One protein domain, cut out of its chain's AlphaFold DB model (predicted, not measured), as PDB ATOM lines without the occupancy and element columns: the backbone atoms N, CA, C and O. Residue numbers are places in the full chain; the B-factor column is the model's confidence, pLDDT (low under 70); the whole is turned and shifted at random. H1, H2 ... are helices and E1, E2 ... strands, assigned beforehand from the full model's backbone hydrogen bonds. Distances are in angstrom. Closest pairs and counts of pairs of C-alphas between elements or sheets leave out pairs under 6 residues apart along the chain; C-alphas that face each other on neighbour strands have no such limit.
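AT A GLANCE: This is residues 16 to 109 and 123 to 139 of the 173 residues of an uncharacterized protein of Komagataeibacter hansenii (UniProt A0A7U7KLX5). A long, strongly twisted hairpin, E2 and E3, forms the spine of this domain; E4 pairs with the middle of E2 at a wide angle, and E1 beside it completes a four-stranded sheet. H2 packs along one end of the hairpin, H1 covers the opposite face toward the other end, and the little hairpin of E5 and E6 lies near E3 toward that end. The printed part has 111 residues, with two named helices and six named strands in the order H1 E1 H2 E2 E3 E4 E5 E6; the class is mixed, helices and strands. The large sheet runs E1 E4 E2 E3, antiparallel throughout, as does the small one. The whole is compact, with a radius of gyration of the C-alphas of 13.8 A, yet elongated, spanning 42 by 26 by 24 A.

HOW THE PARTS SIT: Start with the hairpin of E2, residues 59 to 69, and E3, residues 72 to 82: N 65 and O 76 are 2.9 A apart, within hydrogen-bond range. E3 bends by 58 degrees at residue 77. On the other side of E2 look for E4, residues 99 to 104, antiparallel at 117 degrees, with N 66 and O 101 at 2.8 A. Next comes the edge strand E1, residues 31 to 34, where N 33 and O 100 are 2.9 A apart. H2, residues 45 to 56, is on the sheet at a height of 7.1 A, over E3 and along it at 6 degrees on the local plane; the closest C-alphas are those of Ala 49 and Trp 81, 4.6 A apart. E1, H2 and E2 form a split strand-helix-strand unit, two strands of one sheet that are not neighbours, with a helix between them along the chain and E4 between them in the sheet, and its crossover is right-handed. On the opposite face H1, residues 16 to 23, lies over E2 at a height of 9.1 A, slantwise at 46 degrees on the local plane. In both helices every O i to N i+4 pair is within hydrogen-bond range. E5, residues 131 to 133, and E6, residues 136 to 138, form a hairpin with N 138 and O 131 at 2.8 A; E3 and E5 are near each other.

IN THESE COORDINATES: Find C-alpha 59 at (-6.771, -31.012, 37.675); from there E2 runs 30.9 A to C-alpha 69 at (5.990, -41.906, 11.750). E3 returns over 28.6 A, H2 measures 16.0 A and E4 15.3 A. E6 ends at C-alpha 138, (-11.945, -47.034, 13.048).

THE WHOLE: The C-alphas of Lys 56 and Gly 128 are the two farthest apart, 41.8 A. Residues 110 to 122 are not printed, and C-alphas 109 and 123 stand 14.6 A apart across this cut. The link from E3 to E4 is long, residues 83 to 98; its residues 87 to 88 pair with 81 to 82 of E3. The mean pLDDT of the printed part is 94.4, and no printed residue is under 70.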
ATOM      1  N   LEU A  16       3.062 -30.974   9.607       97.25
ATOM      2  CA  LEU A  16       1.978 -31.918   9.884       97.25
ATOM      3  C   LEU A  16       1.169 -31.522  11.127       97.25
ATOM      4  O   LEU A  16       0.011 -31.915  11.238       97.25
ATOM      5  N   LEU A  17       1.723 -30.713  12.041       97.69
ATOM      6  CA  LEU A  17       0.982 -30.203  13.201       97.69
ATOM      7  C   LEU A  17      -0.097 -29.196  12.800       97.69
ATOM      8  O   LEU A  17      -1.160 -29.165  13.420       97.69
ATOM      9  N   VAL A  18       0.144 -28.401  11.751       96.44
ATOM     10  CA  VAL A  18      -0.855 -27.467  11.208       96.44
ATOM     11  C   VAL A  18      -1.997 -28.249  10.572       96.44
ATOM     12  O   VAL A  18      -3.165 -27.978  10.854       96.44
ATOM     13  N   GLU A  19      -1.662 -29.256   9.763       95.88
ATOM     14  CA  GLU A  19      -2.652 -30.154   9.171       95.88
ATOM     15  C   GLU A  19      -3.464 -30.870  10.255       95.88
ATOM     16  O   GLU A  19      -4.693 -30.849  10.215       95.88
ATOM     17  N   PHE A  20      -2.790 -31.465  11.242       97.44
ATOM     18  CA  PHE A  20      -3.422 -32.183  12.343       97.44
ATOM     19  C   PHE A  20      -4.374 -31.279  13.131       97.44
ATOM     20  O   PHE A  20      -5.547 -31.616  13.303       97.44
ATOM     21  N   SER A  21      -3.909 -30.097  13.543       96.88
ATOM     22  CA  SER A  21      -4.723 -29.155  14.319       96.88
ATOM     23  C   SER A  21      -5.940 -28.683  13.525       96.88
ATOM     24  O   SER A  21      -7.047 -28.661  14.058       96.88
ATOM     25  N   SER A  22      -5.773 -28.391  12.230       95.56
ATOM     26  CA  SER A  22      -6.889 -28.013  11.357       95.56
ATOM     27  C   SER A  22      -7.872 -29.161  11.125       95.56
ATOM     28  O   SER A  22      -9.077 -28.921  11.099       95.56
ATOM     29  N   ARG A  23      -7.384 -30.393  10.936       94.88
ATOM     30  CA  ARG A  23      -8.211 -31.584  10.675       94.88
ATOM     31  C   ARG A  23      -9.135 -31.905  11.849       94.88
ATOM     32  O   ARG A  23     -10.245 -32.382  11.629       94.88
ATOM     33  N   TYR A  24      -8.671 -31.648  13.070       95.56
ATOM     34  CA  TYR A  24      -9.377 -31.991  14.304       95.56
ATOM     35  C   TYR A  24      -9.850 -30.779  15.112       95.56
ATOM     36  O   TYR A  24     -10.234 -30.935  16.266       95.56
ATOM     37  N   TYR A  25      -9.857 -29.589  14.505       95.62
ATOM     38  CA  TYR A  25     -10.354 -28.345  15.106       95.62
ATOM     39  C   TYR A  25      -9.700 -27.990  16.454       95.62
ATOM     40  O   TYR A  25     -10.342 -27.420  17.335       95.62
ATOM     41  N   LEU A  26      -8.412 -28.307  16.612       96.44
ATOM     42  CA  LEU A  26      -7.658 -28.007  17.828       96.44
ATOM     43  C   LEU A  26      -7.269 -26.528  17.859       96.44
ATOM     44  O   LEU A  26      -6.685 -26.005  16.909       96.44
ATOM     45  N   THR A  27      -7.581 -25.861  18.966       95.25
ATOM     46  CA  THR A  27      -7.338 -24.422  19.161       95.25
ATOM     47  C   THR A  27      -6.133 -24.131  20.053       95.25
ATOM     48  O   THR A  27      -5.575 -23.035  19.996       95.25
ATOM     49  N   SER A  28      -5.712 -25.097  20.870       96.19
ATOM     50  CA  SER A  28      -4.541 -24.958  21.734       96.19
ATOM     51  C   SER A  28      -3.243 -25.099  20.943       96.19
ATOM     52  O   SER A  28      -3.137 -25.905  20.020       96.19
ATOM     53  N   SER A  29      -2.222 -24.333  21.330       95.75
ATOM     54  CA  SER A  29      -0.887 -24.466  20.743       95.75
ATOM     55  C   SER A  29      -0.208 -25.765  21.198       95.75
ATOM     56  O   SER A  29      -0.318 -26.109  22.377       95.75
ATOM     57  N   PRO A  30       0.527 -26.463  20.312       97.69
ATOM     58  CA  PRO A  30       1.374 -27.581  20.702       97.69
ATOM     59  C   PRO A  30       2.462 -27.161  21.688       97.69
ATOM     60  O   PRO A  30       2.998 -26.054  21.604       97.69
ATOM     61  N   LEU A  31       2.829 -28.067  22.588       97.25
ATOM     62  CA  LEU A  31       3.903 -27.857  23.549       97.25
ATOM     63  C   LEU A  31       4.704 -29.138  23.773       97.25
ATOM     64  O   LEU A  31       4.153 -30.235  23.783       97.25
ATOM     65  N   HIS A  32       6.011 -29.010  23.995       97.44
ATOM     66  CA  HIS A  32       6.800 -30.127  24.507       97.44
ATOM     67  C   HIS A  32       6.649 -30.208  26.024       97.44
ATOM     68  O   HIS A  32       6.862 -29.221  26.726       97.44
ATOM     69  N   LEU A  33       6.309 -31.393  26.522       96.75
ATOM     70  CA  LEU A  33       6.222 -31.679  27.950       96.75
ATOM     71  C   LEU A  33       7.291 -32.679  28.344       96.75
ATOM     72  O   LEU A  33       7.350 -33.765  27.775       96.75
ATOM     73  N   THR A  34       8.114 -32.315  29.324       93.38
ATOM     74  CA  THR A  34       9.068 -33.239  29.941       93.38
ATOM     75  C   THR A  34       8.335 -34.151  30.918       93.38
ATOM     76  O   THR A  34       7.601 -33.683  31.793       93.38
ATOM     77  N   PHE A  35       8.569 -35.449  30.778       93.38
ATOM     78  CA  PHE A  35       8.076 -36.475  31.680       93.38
ATOM     79  C   PHE A  35       8.681 -36.301  33.077       93.38
ATOM     80  O   PHE A  35       9.895 -36.161  33.239       93.38
ATOM     81  N   THR A  36       7.829 -36.338  34.099       95.88
ATOM     82  CA  THR A  36       8.244 -36.397  35.502       95.88
ATOM     83  C   THR A  36       7.904 -37.765  36.081       95.88
ATOM     84  O   THR A  36       6.732 -38.121  36.204       95.88
ATOM     85  N   ASP A  37       8.934 -38.520  36.472       94.88
ATOM     86  CA  ASP A  37       8.771 -39.873  37.002       94.88
ATOM     87  C   ASP A  37       8.216 -39.876  38.432       94.88
ATOM     88  O   ASP A  37       8.943 -39.721  39.416       94.88
ATOM     89  N   TYR A  38       6.906 -40.097  38.536       94.56
ATOM     90  CA  TYR A  38       6.215 -40.396  39.791       94.56
ATOM     91  C   TYR A  38       5.991 -41.899  40.010       94.56
ATOM     92  O   TYR A  38       5.199 -42.267  40.874       94.56
ATOM     93  N   ARG A  39       6.708 -42.761  39.273       94.25
ATOM     94  CA  ARG A  39       6.624 -44.232  39.311       94.25
ATOM     95  C   ARG A  39       5.321 -44.826  38.781       94.25
ATOM     96  O   ARG A  39       5.068 -46.004  39.010       94.25
ATOM     97  N   TYR A  40       4.530 -44.054  38.039       94.50
ATOM     98  CA  TYR A  40       3.340 -44.597  37.399       94.50
ATOM     99  C   TYR A  40       3.693 -45.551  36.252       94.50
ATOM    100  O   TYR A  40       4.675 -45.330  35.533       94.50
ATOM    101  N   PRO A  41       2.876 -46.593  36.035       91.00
ATOM    102  CA  PRO A  41       3.002 -47.461  34.873       91.00
ATOM    103  C   PRO A  41       2.780 -46.706  33.553       91.00
ATOM    104  O   PRO A  41       1.992 -45.761  33.463       91.00
ATOM    105  N   ALA A  42       3.454 -47.170  32.498       90.31
ATOM    106  CA  ALA A  42       3.210 -46.704  31.135       90.31
ATOM    107  C   ALA A  42       1.761 -46.990  30.700       90.31
ATOM    108  O   ALA A  42       1.116 -47.908  31.209       90.31
ATOM    109  N   SER A  43       1.261 -46.208  29.740       89.75
ATOM    110  CA  SER A  43      -0.098 -46.330  29.184       89.75
ATOM    111  C   SER A  43      -1.246 -46.122  30.185       89.75
ATOM    112  O   SER A  43      -2.382 -46.474  29.887       89.75
ATOM    113  N   GLN A  44      -0.978 -45.541  31.361       92.38
ATOM    114  CA  GLN A  44      -1.996 -45.212  32.371       92.38
ATOM    115  C   GLN A  44      -2.185 -43.699  32.539       92.38
ATOM    116  O   GLN A  44      -2.438 -43.218  33.641       92.38
ATOM    117  N   CYS A  45      -2.060 -42.925  31.459       94.56
ATOM    118  CA  CYS A  45      -2.009 -41.462  31.523       94.56
ATOM    119  C   CYS A  45      -3.251 -40.820  32.145       94.56
ATOM    120  O   CYS A  45      -3.136 -39.960  33.021       94.56
ATOM    121  N   HIS A  46      -4.438 -41.297  31.776       93.62
ATOM    122  CA  HIS A  46      -5.705 -40.812  32.320       93.62
ATOM    123  C   HIS A  46      -5.827 -41.039  33.828       93.62
ATOM    124  O   HIS A  46      -6.303 -40.156  34.551       93.62
ATOM    125  N   LEU A  47      -5.389 -42.208  34.307       93.31
ATOM    126  CA  LEU A  47      -5.467 -42.570  35.718       93.31
ATOM    127  C   LEU A  47      -4.370 -41.866  36.524       93.31
ATOM    128  O   LEU A  47      -4.655 -41.245  37.543       93.31
ATOM    129  N   ALA A  48      -3.133 -41.863  36.032       95.38
ATOM    130  CA  ALA A  48      -1.999 -41.213  36.683       95.38
ATOM    131  C   ALA A  48      -2.212 -39.701  36.865       95.38
ATOM    132  O   ALA A  48      -2.021 -39.171  37.964       95.38
ATOM    133  N   ALA A  49      -2.671 -39.003  35.819       95.38
ATOM    134  CA  ALA A  49      -2.955 -37.571  35.893       95.38
ATOM    135  C   ALA A  49      -4.068 -37.254  36.904       95.38
ATOM    136  O   ALA A  49      -3.946 -36.312  37.690       95.38
ATOM    137  N   LYS A  50      -5.133 -38.067  36.929       93.56
ATOM    138  CA  LYS A  50      -6.234 -37.913  37.889       93.56
ATOM    139  C   LYS A  50      -5.784 -38.187  39.321       93.56
ATOM    140  O   LYS A  50      -6.116 -37.414  40.215       93.56
ATOM    141  N   HIS A  51      -4.990 -39.232  39.535       94.44
ATOM    142  CA  HIS A  51      -4.468 -39.564  40.856       94.44
ATOM    143  C   HIS A  51      -3.572 -38.444  41.403       94.44
ATOM    144  O   HIS A  51      -3.708 -38.061  42.567       94.44
ATOM    145  N   CYS A  52      -2.725 -37.837  40.562       95.56
ATOM    146  CA  CYS A  52      -1.989 -36.625  40.931       95.56
ATOM    147  C   CYS A  52      -2.924 -35.475  41.316       95.56
ATOM    148  O   CYS A  52      -2.726 -34.880  42.372       95.56
ATOM    149  N   ALA A  53      -3.958 -35.196  40.517       94.38
ATOM    150  CA  ALA A  53      -4.921 -34.142  40.826       94.38
ATOM    151  C   ALA A  53      -5.617 -34.358  42.184       94.38
ATOM    152  O   ALA A  53      -5.731 -33.429  42.980       94.38
ATOM    153  N   MET A  54      -6.021 -35.594  42.484       91.69
ATOM    154  CA  MET A  54      -6.698 -35.939  43.739       91.69
ATOM    155  C   MET A  54      -5.779 -35.842  44.961       91.69
ATOM    156  O   MET A  54      -6.200 -35.378  46.016       91.69
ATOM    157  N   THR A  55      -4.525 -36.279  44.835       93.50
ATOM    158  CA  THR A  55      -3.605 -36.383  45.982       93.50
ATOM    159  C   THR A  55      -2.750 -35.141  46.205       93.50
ATOM    160  O   THR A  55      -2.272 -34.914  47.316       93.50
ATOM    161  N   LYS A  56      -2.539 -34.333  45.162       94.88
ATOM    162  CA  LYS A  56      -1.643 -33.167  45.182       94.88
ATOM    163  C   LYS A  56      -2.350 -31.857  44.829       94.88
ATOM    164  O   LYS A  56      -1.716 -30.807  44.886       94.88
ATOM    165  N   GLY A  57      -3.641 -31.906  44.498       94.56
ATOM    166  CA  GLY A  57      -4.402 -30.768  43.989       94.56
ATOM    167  C   GLY A  57      -4.185 -30.534  42.491       94.56
ATOM    168  O   GLY A  57      -3.437 -31.251  41.827       94.56
ATOM    169  N   GLY A  58      -4.851 -29.516  41.949       94.88
ATOM    170  CA  GLY A  58      -4.855 -29.238  40.511       94.88
ATOM    171  C   GLY A  58      -5.968 -29.990  39.778       94.88
ATOM    172  O   GLY A  58      -7.009 -30.282  40.371       94.88
ATOM    173  N   ARG A  59      -5.776 -30.283  38.487       94.44
ATOM    174  CA  ARG A  59      -6.771 -31.012  37.675       94.44
ATOM    175  C   ARG A  59      -6.141 -31.884  36.596       94.44
ATOM    176  O   ARG A  59      -4.983 -31.698  36.223       94.44
ATOM    177  N   ARG A  60      -6.916 -32.836  36.083       94.81
ATOM    178  CA  ARG A  60      -6.560 -33.595  34.880       94.81
ATOM    179  C   ARG A  60      -6.872 -32.750  33.643       94.81
ATOM    180  O   ARG A  60      -7.905 -32.098  33.600       94.81
ATOM    181  N   VAL A  61      -5.990 -32.762  32.649       95.62
ATOM    182  CA  VAL A  61      -6.193 -32.079  31.360       95.62
ATOM    183  C   VAL A  61      -6.011 -33.081  30.231       95.62
ATOM    184  O   VAL A  61      -5.023 -33.815  30.215       95.62
ATOM    185  N   HIS A  62      -6.950 -33.093  29.285       96.06
ATOM    186  CA  HIS A  62      -6.956 -34.007  28.143       96.06
ATOM    187  C   HIS A  62      -6.416 -33.369  26.870       96.06
ATOM    188  O   HIS A  62      -6.384 -32.146  26.695       96.06
ATOM    189  N   GLY A  63      -5.966 -34.232  25.973       97.25
ATOM    190  CA  GLY A  63      -5.439 -33.849  24.683       97.25
ATOM    191  C   GLY A  63      -4.769 -35.025  24.002       97.25
ATOM    192  O   GLY A  63      -5.208 -36.170  24.111       97.25
ATOM    193  N   TRP A  64      -3.690 -34.718  23.298       97.94
ATOM    194  CA  TRP A  64      -3.062 -35.630  22.359       97.94
ATOM    195  C   TRP A  64      -1.559 -35.677  22.581       97.94
ATOM    196  O   TRP A  64      -0.897 -34.649  22.433       97.94
ATOM    197  N   ALA A  65      -1.014 -36.855  22.886       97.62
ATOM    198  CA  ALA A  65       0.419 -37.112  22.781       97.62
ATOM    199  C   ALA A  65       0.741 -37.485  21.328       97.62
ATOM    200  O   ALA A  65       0.271 -38.500  20.817       97.62
ATOM    201  N   VAL A  66       1.506 -36.641  20.642       97.62
ATOM    202  CA  VAL A  66       1.711 -36.724  19.193       97.62
ATOM    203  C   VAL A  66       3.069 -37.332  18.865       97.62
ATOM    204  O   VAL A  66       4.107 -36.908  19.374       97.62
ATOM    205  N   TRP A  67       3.045 -38.283  17.938       96.44
ATOM    206  CA  TRP A  67       4.186 -39.060  17.479       96.44
ATOM    207  C   TRP A  67       4.273 -39.009  15.961       96.44
ATOM    208  O   TRP A  67       3.259 -39.134  15.269       96.44
ATOM    209  N   LYS A  68       5.484 -38.860  15.431       95.88
ATOM    210  CA  LYS A  68       5.742 -38.837  13.993       95.88
ATOM    211  C   LYS A  68       6.257 -40.183  13.507       95.88
ATOM    212  O   LYS A  68       7.225 -40.719  14.040       95.88
ATOM    213  N   PHE A  69       5.627 -40.684  12.453       93.69
ATOM    214  CA  PHE A  69       5.990 -41.906  11.750       93.69
ATOM    215  C   PHE A  69       6.241 -41.565  10.282       93.69
ATOM    216  O   PHE A  69       5.336 -41.621   9.457       93.69
ATOM    217  N   GLY A  70       7.473 -41.167   9.953       92.38
ATOM    218  CA  GLY A  70       7.821 -40.761   8.591       92.38
ATOM    219  C   GLY A  70       7.041 -39.523   8.141       92.38
ATOM    220  O   GLY A  70       7.356 -38.406   8.551       92.38
ATOM    221  N   ASP A  71       6.042 -39.723   7.286       93.81
ATOM    222  CA  ASP A  71       5.232 -38.683   6.647       93.81
ATOM    223  C   ASP A  71       3.847 -38.477   7.284       93.81
ATOM    224  O   ASP A  71       3.090 -37.622   6.824       93.81
ATOM    225  N   PHE A  72       3.520 -39.191   8.365       95.62
ATOM    226  CA  PHE A  72       2.275 -38.986   9.104       95.62
ATOM    227  C   PHE A  72       2.487 -38.872  10.615       95.62
ATOM    228  O   PHE A  72       3.511 -39.269  11.174       95.62
ATOM    229  N   LEU A  73       1.482 -38.314  11.283       97.12
ATOM    230  CA  LEU A  73       1.383 -38.244  12.730       97.12
ATOM    231  C   LEU A  73       0.360 -39.257  13.233       97.12
ATOM    232  O   LEU A  73      -0.674 -39.487  12.595       97.12
ATOM    233  N   VAL A  74       0.629 -39.808  14.408       96.44
ATOM    234  CA  VAL A  74      -0.350 -40.493  15.253       96.44
ATOM    235  C   VAL A  74      -0.396 -39.759  16.580       96.44
ATOM    236  O   VAL A  74       0.635 -39.478  17.181       96.44
ATOM    237  N   ALA A  75      -1.597 -39.438  17.019       97.12
ATOM    238  CA  ALA A  75      -1.881 -38.725  18.243       97.12
ATOM    239  C   ALA A  75      -2.659 -39.650  19.174       97.12
ATOM    240  O   ALA A  75      -3.809 -39.979  18.895       97.12
ATOM    241  N   GLU A  76      -2.017 -40.066  20.257       96.19
ATOM    242  CA  GLU A  76      -2.622 -40.901  21.292       96.19
ATOM    243  C   GLU A  76      -3.470 -40.030  22.217       96.19
ATOM    244  O   GLU A  76      -3.013 -38.958  22.632       96.19
ATOM    245  N   HIS A  77      -4.697 -40.464  22.521       95.69
ATOM    246  CA  HIS A  77      -5.513 -39.763  23.512       95.69
ATOM    247  C   HIS A  77      -4.792 -39.818  24.863       95.69
ATOM    248  O   HIS A  77      -4.492 -40.893  25.375       95.69
ATOM    249  N   HIS A  78      -4.466 -38.652  25.420       96.88
ATOM    250  CA  HIS A  78      -3.537 -38.552  26.541       96.88
ATOM    251  C   HIS A  78      -4.033 -37.561  27.582       96.88
ATOM    252  O   HIS A  78      -4.555 -36.497  27.244       96.88
ATOM    253  N   SER A  79      -3.806 -37.879  28.855       96.62
ATOM    254  CA  SER A  79      -3.981 -36.913  29.939       96.62
ATOM    255  C   SER A  79      -2.662 -36.510  30.565       96.62
ATOM    256  O   SER A  79      -1.781 -37.335  30.801       96.62
ATOM    257  N   VAL A  80      -2.600 -35.241  30.941       97.50
ATOM    258  CA  VAL A  80      -1.533 -34.656  31.747       97.50
ATOM    259  C   VAL A  80      -2.125 -34.050  33.016       97.50
ATOM    260  O   VAL A  80      -3.331 -33.796  33.103       97.50
ATOM    261  N   TRP A  81      -1.287 -33.838  34.023       97.69
ATOM    262  CA  TRP A  81      -1.687 -33.170  35.257       97.69
ATOM    263  C   TRP A  81      -1.400 -31.669  35.149       97.69
ATOM    264  O   TRP A  81      -0.276 -31.283  34.843       97.69
ATOM    265  N   ASP A  82      -2.401 -30.826  35.388       96.94
ATOM    266  CA  ASP A  82      -2.213 -29.394  35.633       96.94
ATOM    267  C   ASP A  82      -2.067 -29.177  37.141       96.94
ATOM    268  O   ASP A  82      -3.042 -29.327  37.884       96.94
ATOM    269  N   ASP A  83      -0.861 -28.822  37.586       96.12
ATOM    270  CA  ASP A  83      -0.557 -28.564  39.000       96.12
ATOM    271  C   ASP A  83      -1.049 -27.185  39.494       96.12
ATOM    272  O   ASP A  83      -0.817 -26.809  40.645       96.12
ATOM    273  N   GLY A  84      -1.731 -26.426  38.627       95.50
ATOM    274  CA  GLY A  84      -2.188 -25.055  38.856       95.50
ATOM    275  C   GLY A  84      -1.223 -23.992  38.324       95.50
ATOM    276  O   GLY A  84      -1.628 -22.842  38.160       95.50
ATOM    277  N   ASN A  85       0.026 -24.361  38.025       94.44
ATOM    278  CA  ASN A  85       1.036 -23.479  37.436       94.44
ATOM    279  C   ASN A  85       1.462 -23.937  36.039       94.44
ATOM    280  O   ASN A  85       1.800 -23.105  35.193       94.44
ATOM    281  N   ARG A  86       1.504 -25.251  35.803       95.12
ATOM    282  CA  ARG A  86       1.942 -25.845  34.537       95.12
ATOM    283  C   ARG A  86       1.325 -27.218  34.299       95.12
ATOM    284  O   ARG A  86       0.915 -27.914  35.222       95.12
ATOM    285  N   LEU A  87       1.375 -27.630  33.037       97.44
ATOM    286  CA  LEU A  87       1.090 -29.001  32.631       97.44
ATOM    287  C   LEU A  87       2.318 -29.891  32.870       97.44
ATOM    288  O   LEU A  87       3.446 -29.508  32.553       97.44
ATOM    289  N   VAL A  88       2.084 -31.083  33.409       97.00
ATOM    290  CA  VAL A  88       3.097 -32.090  33.731       97.00
ATOM    291  C   VAL A  88       2.658 -33.426  33.146       97.00
ATOM    292  O   VAL A  88       1.612 -33.965  33.520       97.00
ATOM    293  N   ASP A  89       3.471 -33.985  32.251       97.44
ATOM    294  CA  ASP A  89       3.302 -35.378  31.851       97.44
ATOM    295  C   ASP A  89       3.888 -36.282  32.939       97.44
ATOM    296  O   ASP A  89       5.073 -36.210  33.273       97.44
ATOM    297  N   VAL A  90       3.032 -37.100  33.538       96.69
ATOM    298  CA  VAL A  90       3.382 -37.994  34.653       96.69
ATOM    299  C   VAL A  90       3.487 -39.452  34.207       96.69
ATOM    300  O   VAL A  90       3.673 -40.335  35.043       96.69
ATOM    301  N   THR A  91       3.366 -39.706  32.902       95.19
ATOM    302  CA  THR A  91       3.339 -41.052  32.323       95.19
ATOM    303  C   THR A  91       4.609 -41.302  31.521       95.19
ATOM    304  O   THR A  91       4.972 -40.456  30.706       95.19
ATOM    305  N   PRO A  92       5.284 -42.451  31.690       93.50
ATOM    306  CA  PRO A  92       6.451 -42.779  30.879       93.50
ATOM    307  C   PRO A  92       6.153 -42.694  29.364       93.50
ATOM    308  O   PRO A  92       5.206 -43.343  28.904       93.50
ATOM    309  N   PRO A  93       6.952 -41.948  28.569       90.75
ATOM    310  CA  PRO A  93       6.741 -41.811  27.128       90.75
ATOM    311  C   PRO A  93       6.816 -43.149  26.379       90.75
ATOM    312  O   PRO A  93       7.793 -43.896  26.494       90.75
ATOM    313  N   LYS A  94       5.809 -43.429  25.539       87.62
ATOM    314  CA  LYS A  94       5.628 -44.715  24.834       87.62
ATOM    315  C   LYS A  94       6.808 -45.132  23.953       87.62
ATOM    316  O   LYS A  94       7.155 -46.309  23.907       87.62
ATOM    317  N   PHE A  95       7.433 -44.180  23.260       87.56
ATOM    318  CA  PHE A  95       8.547 -44.438  22.333       87.56
ATOM    319  C   PHE A  95       9.924 -44.093  22.930       87.56
ATOM    320  O   PHE A  95      10.920 -43.949  22.212       87.56
ATOM    321  N   GLY A  96       9.992 -44.016  24.264       78.44
ATOM    322  CA  GLY A  96      11.183 -43.637  25.016       78.44
ATOM    323  C   GLY A  96      11.493 -42.141  24.939       78.44
ATOM    324  O   GLY A  96      10.730 -41.353  24.388       78.44
ATOM    325  N   GLY A  97      12.640 -41.751  25.497       84.94
ATOM    326  CA  GLY A  97      12.991 -40.342  25.691       84.94
ATOM    327  C   GLY A  97      12.421 -39.778  26.992       84.94
ATOM    328  O   GLY A  97      11.934 -40.520  27.841       84.94
ATOM    329  N   ASP A  98      12.531 -38.462  27.157       89.69
ATOM    330  CA  ASP A  98      12.141 -37.731  28.365       89.69
ATOM    331  C   ASP A  98      11.021 -36.715  28.113       89.69
ATOM    332  O   ASP A  98      10.682 -35.950  29.012       89.69
ATOM    333  N   ARG A  99      10.443 -36.681  26.905       93.62
ATOM    334  CA  ARG A  99       9.388 -35.731  26.548       93.62
ATOM    335  C   ARG A  99       8.385 -36.276  25.541       93.62
ATOM    336  O   ARG A  99       8.699 -37.179  24.769       93.62
ATOM    337  N   ILE A 100       7.226 -35.629  25.497       96.44
ATOM    338  CA  ILE A 100       6.200 -35.773  24.455       96.44
ATOM    339  C   ILE A 100       5.932 -34.421  23.786       96.44
ATOM    340  O   ILE A 100       6.240 -33.374  24.360       96.44
ATOM    341  N   LEU A 101       5.328 -34.425  22.594       97.88
ATOM    342  CA  LEU A 101       4.612 -33.256  22.082       97.88
ATOM    343  C   LEU A 101       3.137 -33.422  22.443       97.88
ATOM    344  O   LEU A 101       2.512 -34.403  22.050       97.88
ATOM    345  N   PHE A 102       2.605 -32.475  23.202       98.25
ATOM    346  CA  PHE A 102       1.235 -32.479  23.679       98.25
ATOM    347  C   PHE A 102       0.437 -31.352  23.029       98.25
ATOM    348  O   PHE A 102       0.910 -30.216  22.939       98.25
ATOM    349  N   ILE A 103      -0.785 -31.656  22.601       98.31
ATOM    350  CA  ILE A 103      -1.762 -30.657  22.159       98.31
ATOM    351  C   ILE A 103      -3.021 -30.849  22.995       98.31
ATOM    352  O   ILE A 103      -3.678 -31.883  22.888       98.31
ATOM    353  N   ARG A 104      -3.347 -29.859  23.827       97.50
ATOM    354  CA  ARG A 104      -4.583 -29.853  24.616       97.50
ATOM    355  C   ARG A 104      -5.803 -29.842  23.692       97.50
ATOM    356  O   ARG A 104      -5.813 -29.130  22.687       97.50
ATOM    357  N   ASP A 105      -6.828 -30.598  24.058       96.38
ATOM    358  CA  ASP A 105      -8.109 -30.624  23.353       96.38
ATOM    359  C   ASP A 105      -9.236 -30.384  24.355       96.38
ATOM    360  O   ASP A 105      -9.595 -31.268  25.123       96.38
ATOM    361  N   ASP A 106      -9.772 -29.164  24.348       90.94
ATOM    362  CA  ASP A 106     -10.841 -28.739  25.259       90.94
ATOM    363  C   ASP A 106     -12.188 -29.410  24.982       90.94
ATOM    364  O   ASP A 106     -13.091 -29.327  25.811       90.94
ATOM    365  N   ALA A 107     -12.332 -30.054  23.822       88.62
ATOM    366  CA  ALA A 107     -13.500 -30.863  23.500       88.62
ATOM    367  C   ALA A 107     -13.307 -32.341  23.873       88.62
ATOM    368  O   ALA A 107     -14.249 -33.119  23.732       88.62
ATOM    369  N   SER A 108     -12.104 -32.740  24.304       87.31
ATOM    370  CA  SER A 108     -11.812 -34.109  24.716       87.31
ATOM    371  C   SER A 108     -12.088 -34.287  26.200       87.31
ATOM    372  O   SER A 108     -11.521 -33.603  27.051       87.31
ATOM    373  N   ASP A 109     -12.937 -35.249  26.505       84.44
ATOM    374  CA  ASP A 109     -13.374 -35.606  27.839       84.44
ATOM    375  C   ASP A 109     -13.392 -37.129  28.021       84.44
ATOM    376  O   ASP A 109     -13.322 -37.912  27.065       84.44
ATOM    377  N   ARG A 123      -5.893 -40.374  17.019       96.81
ATOM    378  CA  ARG A 123      -6.062 -39.579  15.798       96.81
ATOM    379  C   ARG A 123      -4.845 -39.724  14.890       96.81
ATOM    380  O   ARG A 123      -3.750 -40.042  15.351       96.81
ATOM    381  N   SER A 124      -4.996 -39.481  13.591       96.75
ATOM    382  CA  SER A 124      -3.868 -39.570  12.659       96.75
ATOM    383  C   SER A 124      -3.995 -38.653  11.444       96.75
ATOM    384  O   SER A 124      -5.089 -38.383  10.942       96.75
ATOM    385  N   THR A 125      -2.855 -38.188  10.922       96.50
ATOM    386  CA  THR A 125      -2.816 -37.526   9.607       96.50
ATOM    387  C   THR A 125      -2.804 -38.518   8.439       96.50
ATOM    388  O   THR A 125      -3.052 -38.109   7.303       96.50
ATOM    389  N   LEU A 126      -2.634 -39.823   8.694       94.25
ATOM    390  CA  LEU A 126      -2.626 -40.863   7.665       94.25
ATOM    391  C   LEU A 126      -3.902 -40.807   6.806       94.25
ATOM    392  O   LEU A 126      -5.030 -40.773   7.309       94.25
ATOM    393  N   ALA A 127      -3.725 -40.782   5.486       90.50
ATOM    394  CA  ALA A 127      -4.835 -40.681   4.546       90.50
ATOM    395  C   ALA A 127      -5.794 -41.875   4.697       90.50
ATOM    396  O   ALA A 127      -5.386 -43.033   4.647       90.50
ATOM    397  N   GLY A 128      -7.086 -41.591   4.880       89.81
ATOM    398  CA  GLY A 128      -8.129 -42.612   5.034       89.81
ATOM    399  C   GLY A 128      -8.217 -43.267   6.420       89.81
ATOM    400  O   GLY A 128      -9.119 -44.075   6.631       89.81
ATOM    401  N   ALA A 129      -7.352 -42.904   7.372       93.69
ATOM    402  CA  ALA A 129      -7.355 -43.439   8.733       93.69
ATOM    403  C   ALA A 129      -7.467 -42.304   9.761       93.69
ATOM    404  O   ALA A 129      -6.489 -41.895  10.373       93.69
ATOM    405  N   MET A 130      -8.681 -41.777   9.944       94.38
ATOM    406  CA  MET A 130      -8.917 -40.671  10.883       94.38
ATOM    407  C   MET A 130      -8.818 -41.086  12.351       94.38
ATOM    408  O   MET A 130      -8.427 -40.266  13.180       94.38
ATOM    409  N   TYR A 131      -9.198 -42.323  12.659       95.94
ATOM    410  CA  TYR A 131      -9.248 -42.855  14.012       95.94
ATOM    411  C   TYR A 131      -8.527 -44.192  14.058       95.94
ATOM    412  O   TYR A 131      -8.709 -45.014  13.153       95.94
ATOM    413  N   LEU A 132      -7.746 -44.424  15.104       94.88
ATOM    414  CA  LEU A 132      -7.035 -45.672  15.335       94.88
ATOM    415  C   LEU A 132      -7.385 -46.215  16.726       94.88
ATOM    416  O   LEU A 132      -7.456 -45.480  17.702       94.88
ATOM    417  N   LEU A 133      -7.596 -47.525  16.801       92.12
ATOM    418  CA  LEU A 133      -7.660 -48.279  18.053       92.12
ATOM    419  C   LEU A 133      -6.798 -49.523  17.869       92.12
ATOM    420  O   LEU A 133      -7.002 -50.260  16.901       92.12
ATOM    421  N   ASP A 134      -5.804 -49.722  18.735       88.00
ATOM    422  CA  ASP A 134      -4.805 -50.792  18.608       88.00
ATOM    423  C   ASP A 134      -4.174 -50.861  17.205       88.00
ATOM    424  O   ASP A 134      -4.045 -51.928  16.598       88.00
ATOM    425  N   ASN A 135      -3.805 -49.697  16.660       86.12
ATOM    426  CA  ASN A 135      -3.261 -49.523  15.306       86.12
ATOM    427  C   ASN A 135      -4.204 -49.946  14.159       86.12
ATOM    428  O   ASN A 135      -3.756 -50.138  13.028       86.12
ATOM    429  N   LYS A 136      -5.509 -50.096  14.415       91.56
ATOM    430  CA  LYS A 136      -6.515 -50.421  13.393       91.56
ATOM    431  C   LYS A 136      -7.431 -49.235  13.138       91.56
ATOM    432  O   LYS A 136      -7.955 -48.650  14.083       91.56
ATOM    433  N   ALA A 137      -7.671 -48.939  11.863       95.19
ATOM    434  CA  ALA A 137      -8.576 -47.879  11.441       95.19
ATOM    435  C   ALA A 137     -10.002 -48.106  11.962       95.19
ATOM    436  O   ALA A 137     -10.572 -49.186  11.794       95.19
ATOM    437  N   GLN A 138     -10.577 -47.060  12.547       95.69
ATOM    438  CA  GLN A 138     -11.945 -47.034  13.048       95.69
ATOM    439  C   GLN A 138     -12.792 -46.032  12.264       95.69
ATOM    440  O   GLN A 138     -12.298 -45.042  11.725       95.69
ATOM    441  N   LYS A 139     -14.099 -46.299  12.208       93.50
ATOM    442  CA  LYS A 139     -15.087 -45.383  11.612       93.50
ATOM    443  C   LYS A 139     -15.704 -44.433  12.633       93.50
ATOM    444  O   LYS A 139     -16.284 -43.426  12.241       93.50
TER     445      LYS A 139